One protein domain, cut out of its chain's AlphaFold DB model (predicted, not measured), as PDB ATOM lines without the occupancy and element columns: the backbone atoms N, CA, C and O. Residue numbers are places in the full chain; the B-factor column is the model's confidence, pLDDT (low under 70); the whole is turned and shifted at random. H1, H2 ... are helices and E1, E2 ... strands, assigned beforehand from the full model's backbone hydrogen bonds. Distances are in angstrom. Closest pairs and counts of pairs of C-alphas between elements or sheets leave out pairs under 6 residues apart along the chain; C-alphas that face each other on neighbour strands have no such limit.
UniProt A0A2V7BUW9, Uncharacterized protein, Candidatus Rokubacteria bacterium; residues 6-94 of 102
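AT A GLANCE: This is residues 6 to 94 of the 102 residues of an uncharacterized protein of Candidatus Rokubacteria bacterium (UniProt A0A2V7BUW9). Look first for a small sheet of three strands, E1, E2 and E3, with the long helix H2 lying across one of its faces, two layers in which a helix covers one face of a sheet. The shorter helix H1 sits off the end of the sheet where E2 ends and E3 begins, and residues 73 to 79, of which 74 to 79 belong to H2, stick out from the rest. The printed part has 89 residues, with two named helices and three named strands in the order E1, E2, H1, E3, H2; the sheet's order is E1, E2, E3, all antiparallel. The class is mixed, helices and strands, and the whole is compact, with a radius of gyration of the C-alphas of 13.2 A and spans of 33 by 31 by 24 A.

IN THESE COORDINATES: Find C-alpha 15 at (54.336, 27.759, 144.788), where E1, residues 15 to 17, begins. E2 holds residues 20 to 25 and is 15.4 A long; E3, residues 58 to 63, is 16.4 A long. H1, residues 34 to 44, runs 15.1 A. H2, residues 74 to 92, is the longest helix at 26.9 A; find its last C-alpha at (48.979, 20.019, 136.490).

HOW THE PARTS SIT: Start at E2, the inner strand. E1 and E2 form a hairpin, antiparallel at 167 degrees, and N 15 and O 22 are 2.9 A apart, within hydrogen-bond range. On its other side E2 is antiparallel to E3 at 149 degrees, with N 23 and O 60 within hydrogen-bond range at 2.8 A. H2 is on the sheet at a height over the sheet of 9.6 A and runs across the strands, at 71 degrees to E2 on the local plane. It lies over E2 and, only just, over E3, on which 3 of its C-alphas fall. The closest C-alphas of E2 and H2, those of Ile 22 and Ile 84, are 7.9 A apart. H1 is not on the sheet; its closest C-alpha to E3 is that of Leu 44, 8.0 A from that of Ala 58. H1 and H2 are apart. In H1 and H2 every O i to N i+4 pair is within hydrogen-bond range.

THE WHOLE: The C-alphas of Glu 51 and Asp 65, the two farthest apart, are 37.9 A from each other. The printed part has no cut. Look along residues 45 to 57 for the long link, H1 to E3; its C-alphas lie 9 to 22 A from the mean of all C-alphas. The mean pLDDT of the printed part is 78.9; 14 residues are under 70, namely 76 to 77, 79 to 80, 83 to 84 and 87 to 94.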
ATOM      1  N   MET A   6      51.108  35.991 134.705       84.94
ATOM      2  CA  MET A   6      50.453  35.020 133.842       84.94
ATOM      3  C   MET A   6      48.934  35.122 134.009       84.94
ATOM      4  O   MET A   6      48.358  34.504 134.910       84.94
ATOM      5  N   PRO A   7      48.252  35.887 133.147       81.88
ATOM      6  CA  PRO A   7      46.805  36.080 133.239       81.88
ATOM      7  C   PRO A   7      46.000  34.815 132.907       81.88
ATOM      8  O   PRO A   7      44.859  34.679 133.334       81.88
ATOM      9  N   TRP A   8      46.581  33.867 132.168       78.50
ATOM     10  CA  TRP A   8      45.952  32.576 131.857       78.50
ATOM     11  C   TRP A   8      46.211  31.500 132.917       78.50
ATOM     12  O   TRP A   8      45.521  30.481 132.934       78.50
ATOM     13  N   CYS A   9      47.200  31.695 133.795       79.38
ATOM     14  CA  CYS A   9      47.559  30.701 134.794       79.38
ATOM     15  C   CYS A   9      46.719  30.895 136.057       79.38
ATOM     16  O   CYS A   9      46.842  31.890 136.776       79.38
ATOM     17  N   ARG A  10      45.849  29.921 136.329       78.25
ATOM     18  CA  ARG A  10      45.116  29.826 137.590       78.25
ATOM     19  C   ARG A  10      45.854  28.886 138.525       78.25
ATOM     20  O   ARG A  10      45.868  27.683 138.294       78.25
ATOM     21  N   ILE A  11      46.390  29.445 139.601       77.00
ATOM     22  CA  ILE A  11      46.908  28.676 140.730       77.00
ATOM     23  C   ILE A  11      45.947  28.761 141.916       77.00
ATOM     24  O   ILE A  11      45.324  29.794 142.179       77.00
ATOM     25  N   ASP A  12      45.805  27.643 142.608       79.12
ATOM     26  CA  ASP A  12      44.972  27.454 143.793       79.12
ATOM     27  C   ASP A  12      45.722  27.774 145.093       79.12
ATOM     28  O   ASP A  12      45.113  28.223 146.065       79.12
ATOM     29  N   ARG A  13      47.047  27.612 145.078       78.19
ATOM     30  CA  ARG A  13      47.974  27.885 146.183       78.19
ATOM     31  C   ARG A  13      49.237  28.594 145.697       78.19
ATOM     32  O   ARG A  13      49.488  28.668 144.496       78.19
ATOM     33  N   ALA A  14      50.023  29.112 146.636       84.56
ATOM     34  CA  ALA A  14      51.359  29.618 146.342       84.56
ATOM     35  C   ALA A  14      52.329  28.461 146.053       84.56
ATOM     36  O   ALA A  14      52.245  27.405 146.684       84.56
ATOM     37  N   TYR A  15      53.256  28.684 145.127       79.94
ATOM     38  CA  TYR A  15      54.336  27.759 144.788       79.94
ATOM     39  C   TYR A  15      55.667  28.484 144.953       79.94
ATOM     40  O   TYR A  15      55.872  29.513 144.318       79.94
ATOM     41  N   SER A  16      56.570  27.957 145.774       80.00
ATOM     42  CA  SER A  16      57.895  28.546 145.996       80.00
ATOM     43  C   SER A  16      58.979  27.556 145.603       80.00
ATOM     44  O   SER A  16      58.939  26.409 146.042       80.00
ATOM     45  N   VAL A  17      59.951  28.000 144.803       71.81
ATOM     46  CA  VAL A  17      61.149  27.231 144.452       71.81
ATOM     47  C   VAL A  17      62.358  28.154 144.370       71.81
ATOM     48  O   VAL A  17      62.415  29.054 143.536       71.81
ATOM     49  N   GLY A  18      63.355  27.890 145.220       77.06
ATOM     50  CA  GLY A  18      64.511  28.774 145.364       77.06
ATOM     51  C   GLY A  18      64.058  30.182 145.744       77.06
ATOM     52  O   GLY A  18      63.268  30.344 146.670       77.06
ATOM     53  N   ASP A  19      64.512  31.167 144.979       79.12
ATOM     54  CA  ASP A  19      64.207  32.580 145.212       79.12
ATOM     55  C   ASP A  19      62.925  33.036 144.505       79.12
ATOM     56  O   ASP A  19      62.566  34.203 144.581       79.12
ATOM     57  N   VAL A  20      62.220  32.133 143.816       77.94
ATOM     58  CA  VAL A  20      61.012  32.451 143.052       77.94
ATOM     59  C   VAL A  20      59.782  31.951 143.791       77.94
ATOM     60  O   VAL A  20      59.692  30.783 144.167       77.94
ATOM     61  N   THR A  21      58.793  32.824 143.956       83.50
ATOM     62  CA  THR A  21      57.471  32.456 144.462       83.50
ATOM     63  C   THR A  21      56.390  32.891 143.488       83.50
ATOM     64  O   THR A  21      56.280  34.060 143.140       83.50
ATOM     65  N   ILE A  22      55.549  31.951 143.074       84.94
ATOM     66  CA  ILE A  22      54.362  32.202 142.270       84.94
ATOM     67  C   ILE A  22      53.167  32.265 143.217       84.94
ATOM     68  O   ILE A  22      52.836  31.276 143.875       84.94
ATOM     69  N   ILE A  23      52.510  33.419 143.285       87.62
ATOM     70  CA  ILE A  23      51.318  33.629 144.107       87.62
ATOM     71  C   ILE A  23      50.104  33.999 143.273       87.62
ATOM     72  O   ILE A  23      50.192  34.533 142.165       87.62
ATOM     73  N   ARG A  24      48.934  33.697 143.827       88.50
ATOM     74  CA  ARG A  24      47.662  34.061 143.225       88.50
ATOM     75  C   ARG A  24      47.423  35.560 143.379       88.50
ATOM     76  O   ARG A  24      47.444  36.084 144.486       88.50
ATOM     77  N   TYR A  25      47.060  36.208 142.281       87.19
ATOM     78  CA  TYR A  25      46.512  37.556 142.262       87.19
ATOM     79  C   TYR A  25      44.992  37.539 142.120       87.19
ATOM     80  O   TYR A  25      44.442  36.852 141.255       87.19
ATOM     81  N   ARG A  26      44.314  38.340 142.950       86.56
ATOM     82  CA  ARG A  26      42.867  38.592 142.865       86.56
ATOM     83  C   ARG A  26      42.535  40.032 143.266       86.56
ATOM     84  O   ARG A  26      41.823  40.271 144.234       86.56
ATOM     85  N   GLY A  27      43.115  40.992 142.549       83.56
ATOM     86  CA  GLY A  27      42.886  42.425 142.768       83.56
ATOM     87  C   GLY A  27      43.805  43.081 143.804       83.56
ATOM     88  O   GLY A  27      43.910  44.303 143.813       83.56
ATOM     89  N   ARG A  28      44.499  42.299 144.641       83.00
ATOM     90  CA  ARG A  28      45.475  42.788 145.626       83.00
ATOM     91  C   ARG A  28      46.603  41.771 145.842       83.00
ATOM     92  O   ARG A  28      46.406  40.578 145.614       83.00
ATOM     93  N   LEU A  29      47.765  42.273 146.251       83.38
ATOM     94  CA  LEU A  29      48.988  41.571 146.662       83.38
ATOM     95  C   LEU A  29      49.437  42.245 147.950       83.38
ATOM     96  O   LEU A  29      49.486  43.471 148.011       83.38
ATOM     97  N   ASP A  30      49.752  41.466 148.969       81.31
ATOM     98  CA  ASP A  30      50.264  42.030 150.209       81.31
ATOM     99  C   ASP A  30      51.725  42.469 150.027       81.31
ATOM    100  O   ASP A  30      52.489  41.832 149.302       81.31
ATOM    101  N   GLY A  31      52.113  43.573 150.673       79.19
ATOM    102  CA  GLY A  31      53.486  44.094 150.616       79.19
ATOM    103  C   GLY A  31      53.859  44.834 149.325       79.19
ATOM    104  O   GLY A  31      55.035  45.122 149.117       79.19
ATOM    105  N   VAL A  32      52.882  45.153 148.474       82.62
ATOM    106  CA  VAL A  32      53.064  45.923 147.236       82.62
ATOM    107  C   VAL A  32      52.438  47.310 147.395       82.62
ATOM    108  O   VAL A  32      51.380  47.450 148.006       82.62
ATOM    109  N   ASP A  33      53.101  48.346 146.878       83.38
ATOM    110  CA  ASP A  33      52.586  49.714 146.952       83.38
ATOM    111  C   ASP A  33      51.397  49.965 145.999       83.38
ATOM    112  O   ASP A  33      51.149  49.228 145.037       83.38
ATOM    113  N   ASP A  34      50.649  51.040 146.259       84.12
ATOM    114  CA  ASP A  34      49.454  51.390 145.482       84.12
ATOM    115  C   ASP A  34      49.761  51.737 144.013       84.12
ATOM    116  O   ASP A  34      48.917  51.533 143.135       84.12
ATOM    117  N   VAL A  35      50.962  52.236 143.709       84.12
ATOM    118  CA  VAL A  35      51.367  52.609 142.343       84.12
ATOM    119  C   VAL A  35      51.564  51.358 141.495       84.12
ATOM    120  O   VAL A  35      51.075  51.276 140.361       84.12
ATOM    121  N   VAL A  36      52.240  50.361 142.058       82.25
ATOM    122  CA  VAL A  36      52.455  49.055 141.451       82.25
ATOM    123  C   VAL A  36      51.129  48.303 141.335       82.25
ATOM    124  O   VAL A  36      50.869  47.689 140.298       82.25
ATOM    125  N   HIS A  37      50.228  48.429 142.316       84.75
ATOM    126  CA  HIS A  37      48.861  47.914 142.205       84.75
ATOM    127  C   HIS A  37      48.091  48.496 141.024       84.75
ATOM    128  O   HIS A  37      47.512  47.742 140.236       84.75
ATOM    129  N   GLN A  38      48.091  49.819 140.871       85.06
ATOM    130  CA  GLN A  38      47.412  50.479 139.756       85.06
ATOM    131  C   GLN A  38      48.006  50.065 138.409       85.06
ATOM    132  O   GLN A  38      47.271  49.809 137.452       85.06
ATOM    133  N   HIS A  39      49.332  49.946 138.334       83.50
ATOM    134  CA  HIS A  39      50.010  49.474 137.134       83.50
ATOM    135  C   HIS A  39      49.641  48.031 136.785       83.50
ATOM    136  O   HIS A  39      49.296  47.752 135.634       83.50
ATOM    137  N   LEU A  40      49.656  47.130 137.767       82.06
ATOM    138  CA  LEU A  40      49.273  45.736 137.585       82.06
ATOM    139  C   LEU A  40      47.808  45.609 137.147       82.06
ATOM    140  O   LEU A  40      47.509  44.875 136.205       82.06
ATOM    141  N   ALA A  41      46.900  46.365 137.771       83.75
ATOM    142  CA  ALA A  41      45.491  46.410 137.391       83.75
ATOM    143  C   ALA A  41      45.304  46.906 135.949       83.75
ATOM    144  O   ALA A  41      44.526  46.322 135.194       83.75
ATOM    145  N   ARG A  42      46.056  47.935 135.532       85.19
ATOM    146  CA  ARG A  42      46.034  48.439 134.152       85.19
ATOM    147  C   ARG A  42      46.497  47.379 133.155       85.19
ATOM    148  O   ARG A  42      45.837  47.195 132.138       85.19
ATOM    149  N   VAL A  43      47.598  46.679 133.443       84.19
ATOM    150  CA  VAL A  43      48.130  45.629 132.562       84.19
ATOM    151  C   VAL A  43      47.150  44.459 132.468       84.19
ATOM    152  O   VAL A  43      46.773  44.068 131.365       84.19
ATOM    153  N   LEU A  44      46.657  43.942 133.598       82.88
ATOM    154  CA  LEU A  44      45.675  42.851 133.620       82.88
ATOM    155  C   LEU A  44      44.357  43.228 132.940       82.88
ATOM    156  O   LEU A  44      43.760  42.406 132.245       82.88
ATOM    157  N   GLY A  45      43.955  44.493 133.051       83.69
ATOM    158  CA  GLY A  45      42.803  45.057 132.356       83.69
ATOM    159  C   GLY A  45      42.920  45.065 130.830       83.69
ATOM    160  O   GLY A  45      41.907  45.296 130.171       83.69
ATOM    161  N   THR A  46      44.095  44.795 130.251       86.25
ATOM    162  CA  THR A  46      44.254  44.606 128.796       86.25
ATOM    163  C   THR A  46      43.957  43.174 128.351       86.25
ATOM    164  O   THR A  46      43.577  42.955 127.203       86.25
ATOM    165  N   TYR A  47      44.048  42.200 129.262       85.38
ATOM    166  CA  TYR A  47      43.731  40.809 128.968       85.38
ATOM    167  C   TYR A  47      42.224  40.574 129.024       85.38
ATOM    168  O   TYR A  47      41.484  41.174 129.815       85.38
ATOM    169  N   ARG A  48      41.762  39.681 128.148       84.69
ATOM    170  CA  ARG A  48      40.353  39.337 127.994       84.69
ATOM    171  C   ARG A  48      40.156  37.834 128.102       84.69
ATOM    172  O   ARG A  48      40.966  37.058 127.606       84.69
ATOM    173  N   THR A  49      39.072  37.435 128.753       83.19
ATOM    174  CA  THR A  49      38.557  36.069 128.686       83.19
ATOM    175  C   THR A  49      37.981  35.800 127.297       83.19
ATOM    176  O   THR A  49      37.772  36.723 126.507       83.19
ATOM    177  N   ILE A  50      37.655  34.537 127.011       82.62
ATOM    178  CA  ILE A  50      36.964  34.153 125.770       82.62
ATOM    179  C   ILE A  50      35.606  34.856 125.595       82.62
ATOM    180  O   ILE A  50      35.146  35.054 124.478       82.62
ATOM    181  N   GLU A  51      34.990  35.294 126.695       89.44
ATOM    182  CA  GLU A  51      33.737  36.058 126.702       89.44
ATOM    183  C   GLU A  51      33.954  37.567 126.488       89.44
ATOM    184  O   GLU A  51      33.015  38.353 126.606       89.44
ATOM    185  N   GLY A  52      35.192  38.009 126.248       86.06
ATOM    186  CA  GLY A  52      35.532  39.423 126.097       86.06
ATOM    187  C   GLY A  52      35.515  40.219 127.407       86.06
ATOM    188  O   GLY A  52      35.530  41.450 127.372       86.06
ATOM    189  N   ARG A  53      35.502  39.553 128.570       85.38
ATOM    190  CA  ARG A  53      35.536  40.210 129.891       85.38
ATOM    191  C   ARG A  53      36.978  40.405 130.367       85.38
ATOM    192  O   ARG A  53      37.825  39.588 130.013       85.38
ATOM    193  N   PRO A  54      37.297  41.442 131.159       83.31
ATOM    194  CA  PRO A  54      38.611  41.566 131.784       83.31
ATOM    195  C   PRO A  54      38.980  40.326 132.606       83.31
ATOM    196  O   PRO A  54      38.123  39.699 133.227       83.31
ATOM    197  N   VAL A  55      40.264  39.975 132.617       83.56
ATOM    198  CA  VAL A  55      40.768  38.891 133.464       83.56
ATOM    199  C   VAL A  55      40.841  39.363 134.924       83.56
ATOM    200  O   VAL A  55      41.520  40.334 135.240       83.56
ATOM    201  N   GLU A  56      40.153  38.659 135.827       81.69
ATOM    202  CA  GLU A  56      40.074  39.009 137.261       81.69
ATOM    203  C   GLU A  56      41.121  38.305 138.146       81.69
ATOM    204  O   GLU A  56      41.214  38.556 139.349       81.69
ATOM    205  N   HIS A  57      41.877  37.369 137.576       84.56
ATOM    206  CA  HIS A  57      42.836  36.527 138.289       84.56
ATOM    207  C   HIS A  57      44.104  36.370 137.466       84.56
ATOM    208  O   HIS A  57      44.054  36.276 136.249       84.56
ATOM    209  N   ALA A  58      45.239  36.283 138.136       87.62
ATOM    210  CA  ALA A  58      46.494  35.944 137.486       87.62
ATOM    211  C   ALA A  58      47.378  35.176 138.460       87.62
ATOM    212  O   ALA A  58      47.163  35.228 139.674       87.62
ATOM    213  N   ALA A  59      48.387  34.500 137.935       87.25
ATOM    214  CA  ALA A  59      49.547  34.138 138.726       87.25
ATOM    215  C   ALA A  59      50.590  35.255 138.600       87.25
ATOM    216  O   ALA A  59      50.828  35.776 137.508       87.25
ATOM    217  N   VAL A  60      51.176  35.647 139.725       87.75
ATOM    218  CA  VAL A  60      52.198  36.690 139.825       87.75
ATOM    219  C   VAL A  60      53.461  36.068 140.380       87.75
ATOM    220  O   VAL A  60      53.400  35.261 141.304       87.75
ATOM    221  N   VAL A  61      54.595  36.449 139.811       83.88
ATOM    222  CA  VAL A  61      55.904  35.939 140.199       83.88
ATOM    223  C   VAL A  61      56.590  36.982 141.070       83.88
ATOM    224  O   VAL A  61      56.683  38.154 140.706       83.88
ATOM    225  N   LEU A  62      57.057  36.544 142.228       84.69
ATOM    226  CA  LEU A  62      57.844  37.315 143.175       84.69
ATOM    227  C   LEU A  62      59.246  36.720 143.264       84.69
ATOM    228  O   LEU A  62      59.399  35.499 143.220       84.69
ATOM    229  N   TYR A  63      60.237  37.587 143.442       82.56
ATOM    230  CA  TYR A  63      61.617  37.205 143.724       82.56
ATOM    231  C   TYR A  63      61.944  37.572 145.170       82.56
ATOM    232  O   TYR A  63      61.604  38.667 145.614       82.56
ATOM    233  N   ALA A  64      62.567  36.665 145.918       80.19
ATOM    234  CA  ALA A  64      62.841  36.843 147.346       80.19
ATOM    235  C   ALA A  64      63.774  38.033 147.632       80.19
ATOM    236  O   ALA A  64      63.662  38.678 148.673       80.19
ATOM    237  N   ASP A  65      64.677  38.333 146.702       81.12
ATOM    238  CA  ASP A  65      65.705  39.365 146.799       81.12
ATOM    239  C   ASP A  65      65.326  40.677 146.095       81.12
ATOM    240  O   ASP A  65      66.115  41.624 146.114       81.12
ATOM    241  N   ARG A  66      64.132  40.770 145.484       78.44
ATOM    242  CA  ARG A  66      63.738  41.948 144.696       78.44
ATOM    243  C   ARG A  66      62.329  42.445 145.017       78.44
ATOM    244  O   ARG A  66      61.384  41.656 145.043       78.44
ATOM    245  N   PRO A  67      62.150  43.768 145.187       78.31
ATOM    246  CA  PRO A  67      60.823  44.362 145.262       78.31
ATOM    247  C   PRO A  67      59.995  44.019 144.022       78.31
ATOM    248  O   PRO A  67      60.495  44.045 142.896       78.31
ATOM    249  N   PHE A  68      58.706  43.744 144.209       78.19
ATOM    250  CA  PHE A  68      57.807  43.510 143.084       78.19
ATOM    251  C   PHE A  68      57.776  44.731 142.149       78.19
ATOM    252  O   PHE A  68      57.628  45.866 142.596       78.19
ATOM    253  N   GLY A  69      57.918  44.498 140.842       72.69
ATOM    254  CA  GLY A  69      58.016  45.570 139.850       72.69
ATOM    255  C   GLY A  69      59.423  46.152 139.669       72.69
ATOM    256  O   GLY A  69      59.587  47.046 138.843       72.69
ATOM    257  N   SER A  70      60.449  45.646 140.364       77.25
ATOM    258  CA  SER A  70      61.839  45.938 139.997       77.25
ATOM    259  C   SER A  70      62.072  45.640 138.514       77.25
ATOM    260  O   SER A  70      61.483  44.698 137.979       77.25
ATOM    261  N   ASP A  71      62.935  46.403 137.848       71.69
ATOM    262  CA  ASP A  71      63.316  46.063 136.480       71.69
ATOM    263  C   ASP A  71      64.001  44.686 136.461       71.69
ATOM    264  O   ASP A  71      64.867  44.387 137.282       71.69
ATOM    265  N   ILE A  72      63.547  43.832 135.546       71.31
ATOM    266  CA  ILE A  72      64.068  42.484 135.321       71.31
ATOM    267  C   ILE A  72      64.698  42.495 133.930       71.31
ATOM    268  O   ILE A  72      64.082  43.005 132.986       71.31
ATOM    269  N   ALA A  73      65.917  41.973 133.804       75.69
ATOM    270  CA  ALA A  73      66.592  41.914 132.516       75.69
ATOM    271  C   ALA A  73      65.905  40.894 131.577       75.69
ATOM    272  O   ALA A  73      65.309  39.922 132.051       75.69
ATOM    273  N   PRO A  74      65.935  41.095 130.244       70.19
ATOM    274  CA  PRO A  74      65.242  40.222 129.289       70.19
ATOM    275  C   PRO A  74      65.593  38.728 129.405       70.19
ATOM    276  O   PRO A  74      64.716  37.881 129.278       70.19
ATOM    277  N   ASP A  75      66.848  38.402 129.693       74.06
ATOM    278  CA  ASP A  75      67.351  37.038 129.892       74.06
ATOM    279  C   ASP A  75      66.843  36.395 131.194       74.06
ATOM    280  O   ASP A  75      66.522  35.203 131.237       74.06
ATOM    281  N   GLU A  76      66.691  37.191 132.253       69.06
ATOM    282  CA  GLU A  76      66.090  36.743 133.512       69.06
ATOM    283  C   GLU A  76      64.596  36.437 133.342       69.06
ATOM    284  O   GLU A  76      64.074  35.510 133.962       69.06
ATOM    285  N   ILE A  77      63.908  37.180 132.468       69.81
ATOM    286  CA  ILE A  77      62.504  36.940 132.118       69.81
ATOM    287  C   ILE A  77      62.340  35.593 131.412       69.81
ATOM    288  O   ILE A  77      61.437  34.836 131.771       69.81
ATOM    289  N   GLU A  78      63.187  35.282 130.429       70.50
ATOM    290  CA  GLU A  78      63.132  34.000 129.715       70.50
ATOM    291  C   GLU A  78      63.334  32.827 130.680       70.50
ATOM    292  O   GLU A  78      62.503  31.919 130.730       70.50
ATOM    293  N   CYS A  79      64.353  32.914 131.544       68.50
ATOM    294  CA  CYS A  79      64.566  31.923 132.596       68.50
ATOM    295  C   CYS A  79      63.329  31.783 133.493       68.50
ATOM    296  O   CYS A  79      62.888  30.671 133.780       68.50
ATOM    297  N   ALA A  80      62.742  32.899 133.931       68.50
ATOM    298  CA  ALA A  80      61.554  32.883 134.772       68.50
ATOM    299  C   ALA A  80      60.390  32.151 134.101       68.50
ATOM    300  O   ALA A  80      59.758  31.315 134.743       68.50
ATOM    301  N   TYR A  81      60.130  32.426 132.820       72.31
ATOM    302  CA  TYR A  81      59.074  31.764 132.058       72.31
ATOM    303  C   TYR A  81      59.281  30.251 131.965       72.31
ATOM    304  O   TYR A  81      58.306  29.517 132.131       72.31
ATOM    305  N   ASP A  82      60.513  29.776 131.795       71.44
ATOM    306  CA  ASP A  82      60.814  28.341 131.782       71.44
ATOM    307  C   ASP A  82      60.530  27.685 133.142       71.44
ATOM    308  O   ASP A  82      59.836  26.666 133.223       71.44
ATOM    309  N   TRP A  83      60.999  28.297 134.236       69.38
ATOM    310  CA  TRP A  83      60.744  27.817 135.602       69.38
ATOM    311  C   TRP A  83      59.254  27.806 135.937       69.38
ATOM    312  O   TRP A  83      58.742  26.861 136.539       69.38
ATOM    313  N   ILE A  84      58.545  28.843 135.508       69.19
ATOM    314  CA  ILE A  84      57.102  28.985 135.646       69.19
ATOM    315  C   ILE A  84      56.360  27.899 134.870       69.19
ATOM    316  O   ILE A  84      55.454  27.274 135.421       69.19
ATOM    317  N   GLN A  85      56.718  27.670 133.604       72.56
ATOM    318  CA  GLN A  85      56.097  26.633 132.785       72.56
ATOM    319  C   GLN A  85      56.305  25.260 133.422       72.56
ATOM    320  O   GLN A  85      55.341  24.511 133.573       72.56
ATOM    321  N   LEU A  86      57.524  24.958 133.874       70.12
ATOM    322  CA  LEU A  86      57.839  23.718 134.582       70.12
ATOM    323  C   LEU A  86      57.039  23.567 135.882       70.12
ATOM    324  O   LEU A  86      56.473  22.499 136.118       70.12
ATOM    325  N   ALA A  87      56.930  24.622 136.693       65.50
ATOM    326  CA  ALA A  87      56.126  24.613 137.913       65.50
ATOM    327  C   ALA A  87      54.633  24.383 137.615       65.50
ATOM    328  O   ALA A  87      53.978  23.590 138.292       65.50
ATOM    329  N   CYS A  88      54.102  25.018 136.565       67.69
ATOM    330  CA  CYS A  88      52.723  24.815 136.120       67.69
ATOM    331  C   CYS A  88      52.495  23.385 135.614       67.69
ATOM    332  O   CYS A  88      51.500  22.763 135.981       67.69
ATOM    333  N   PHE A  89      53.414  22.833 134.814       69.50
ATOM    334  CA  PHE A  89      53.336  21.447 134.345       69.50
ATOM    335  C   PHE A  89      53.429  20.445 135.496       69.50
ATOM    336  O   PHE A  89      52.660  19.486 135.524       69.50
ATOM    337  N   ALA A  90      54.321  20.670 136.463       67.75
ATOM    338  CA  ALA A  90      54.422  19.844 137.662       67.75
ATOM    339  C   ALA A  90      53.114  19.879 138.468       67.75
ATOM    340  O   ALA A  90      52.570  18.822 138.789       67.75
ATOM    341  N   GLY A  91      52.555  21.074 138.689       61.94
ATOM    342  CA  GLY A  91      51.263  21.262 139.348       61.94
ATOM    343  C   GLY A  91      50.113  20.544 138.632       61.94
ATOM    344  O   GLY A  91      49.386  19.780 139.263       61.94
ATOM    345  N   LEU A  92      49.986  20.713 137.309       63.09
ATOM    346  CA  LEU A  92      48.979  20.019 136.490       63.09
ATOM    347  C   LEU A  92      49.148  18.494 136.508       63.09
ATOM    348  O   LEU A  92      48.161  17.764 136.465       63.09
ATOM    349  N   ALA A  93      50.385  18.006 136.587       68.44
ATOM    350  CA  ALA A  93      50.692  16.583 136.671       68.44
ATOM    351  C   ALA A  93      50.525  16.000 138.089       68.44
ATOM    352  O   ALA A  93      50.781  14.810 138.280       68.44
ATOM    353  N   GLY A  94      50.151  16.815 139.085       61.19
ATOM    354  CA  GLY A  94      50.082  16.406 140.490       61.19
ATOM    355  C   GLY A  94      51.445  16.033 141.084       61.19
ATOM    356  O   GLY A  94      51.509  15.235 142.016       61.19
TER     357      GLY A  94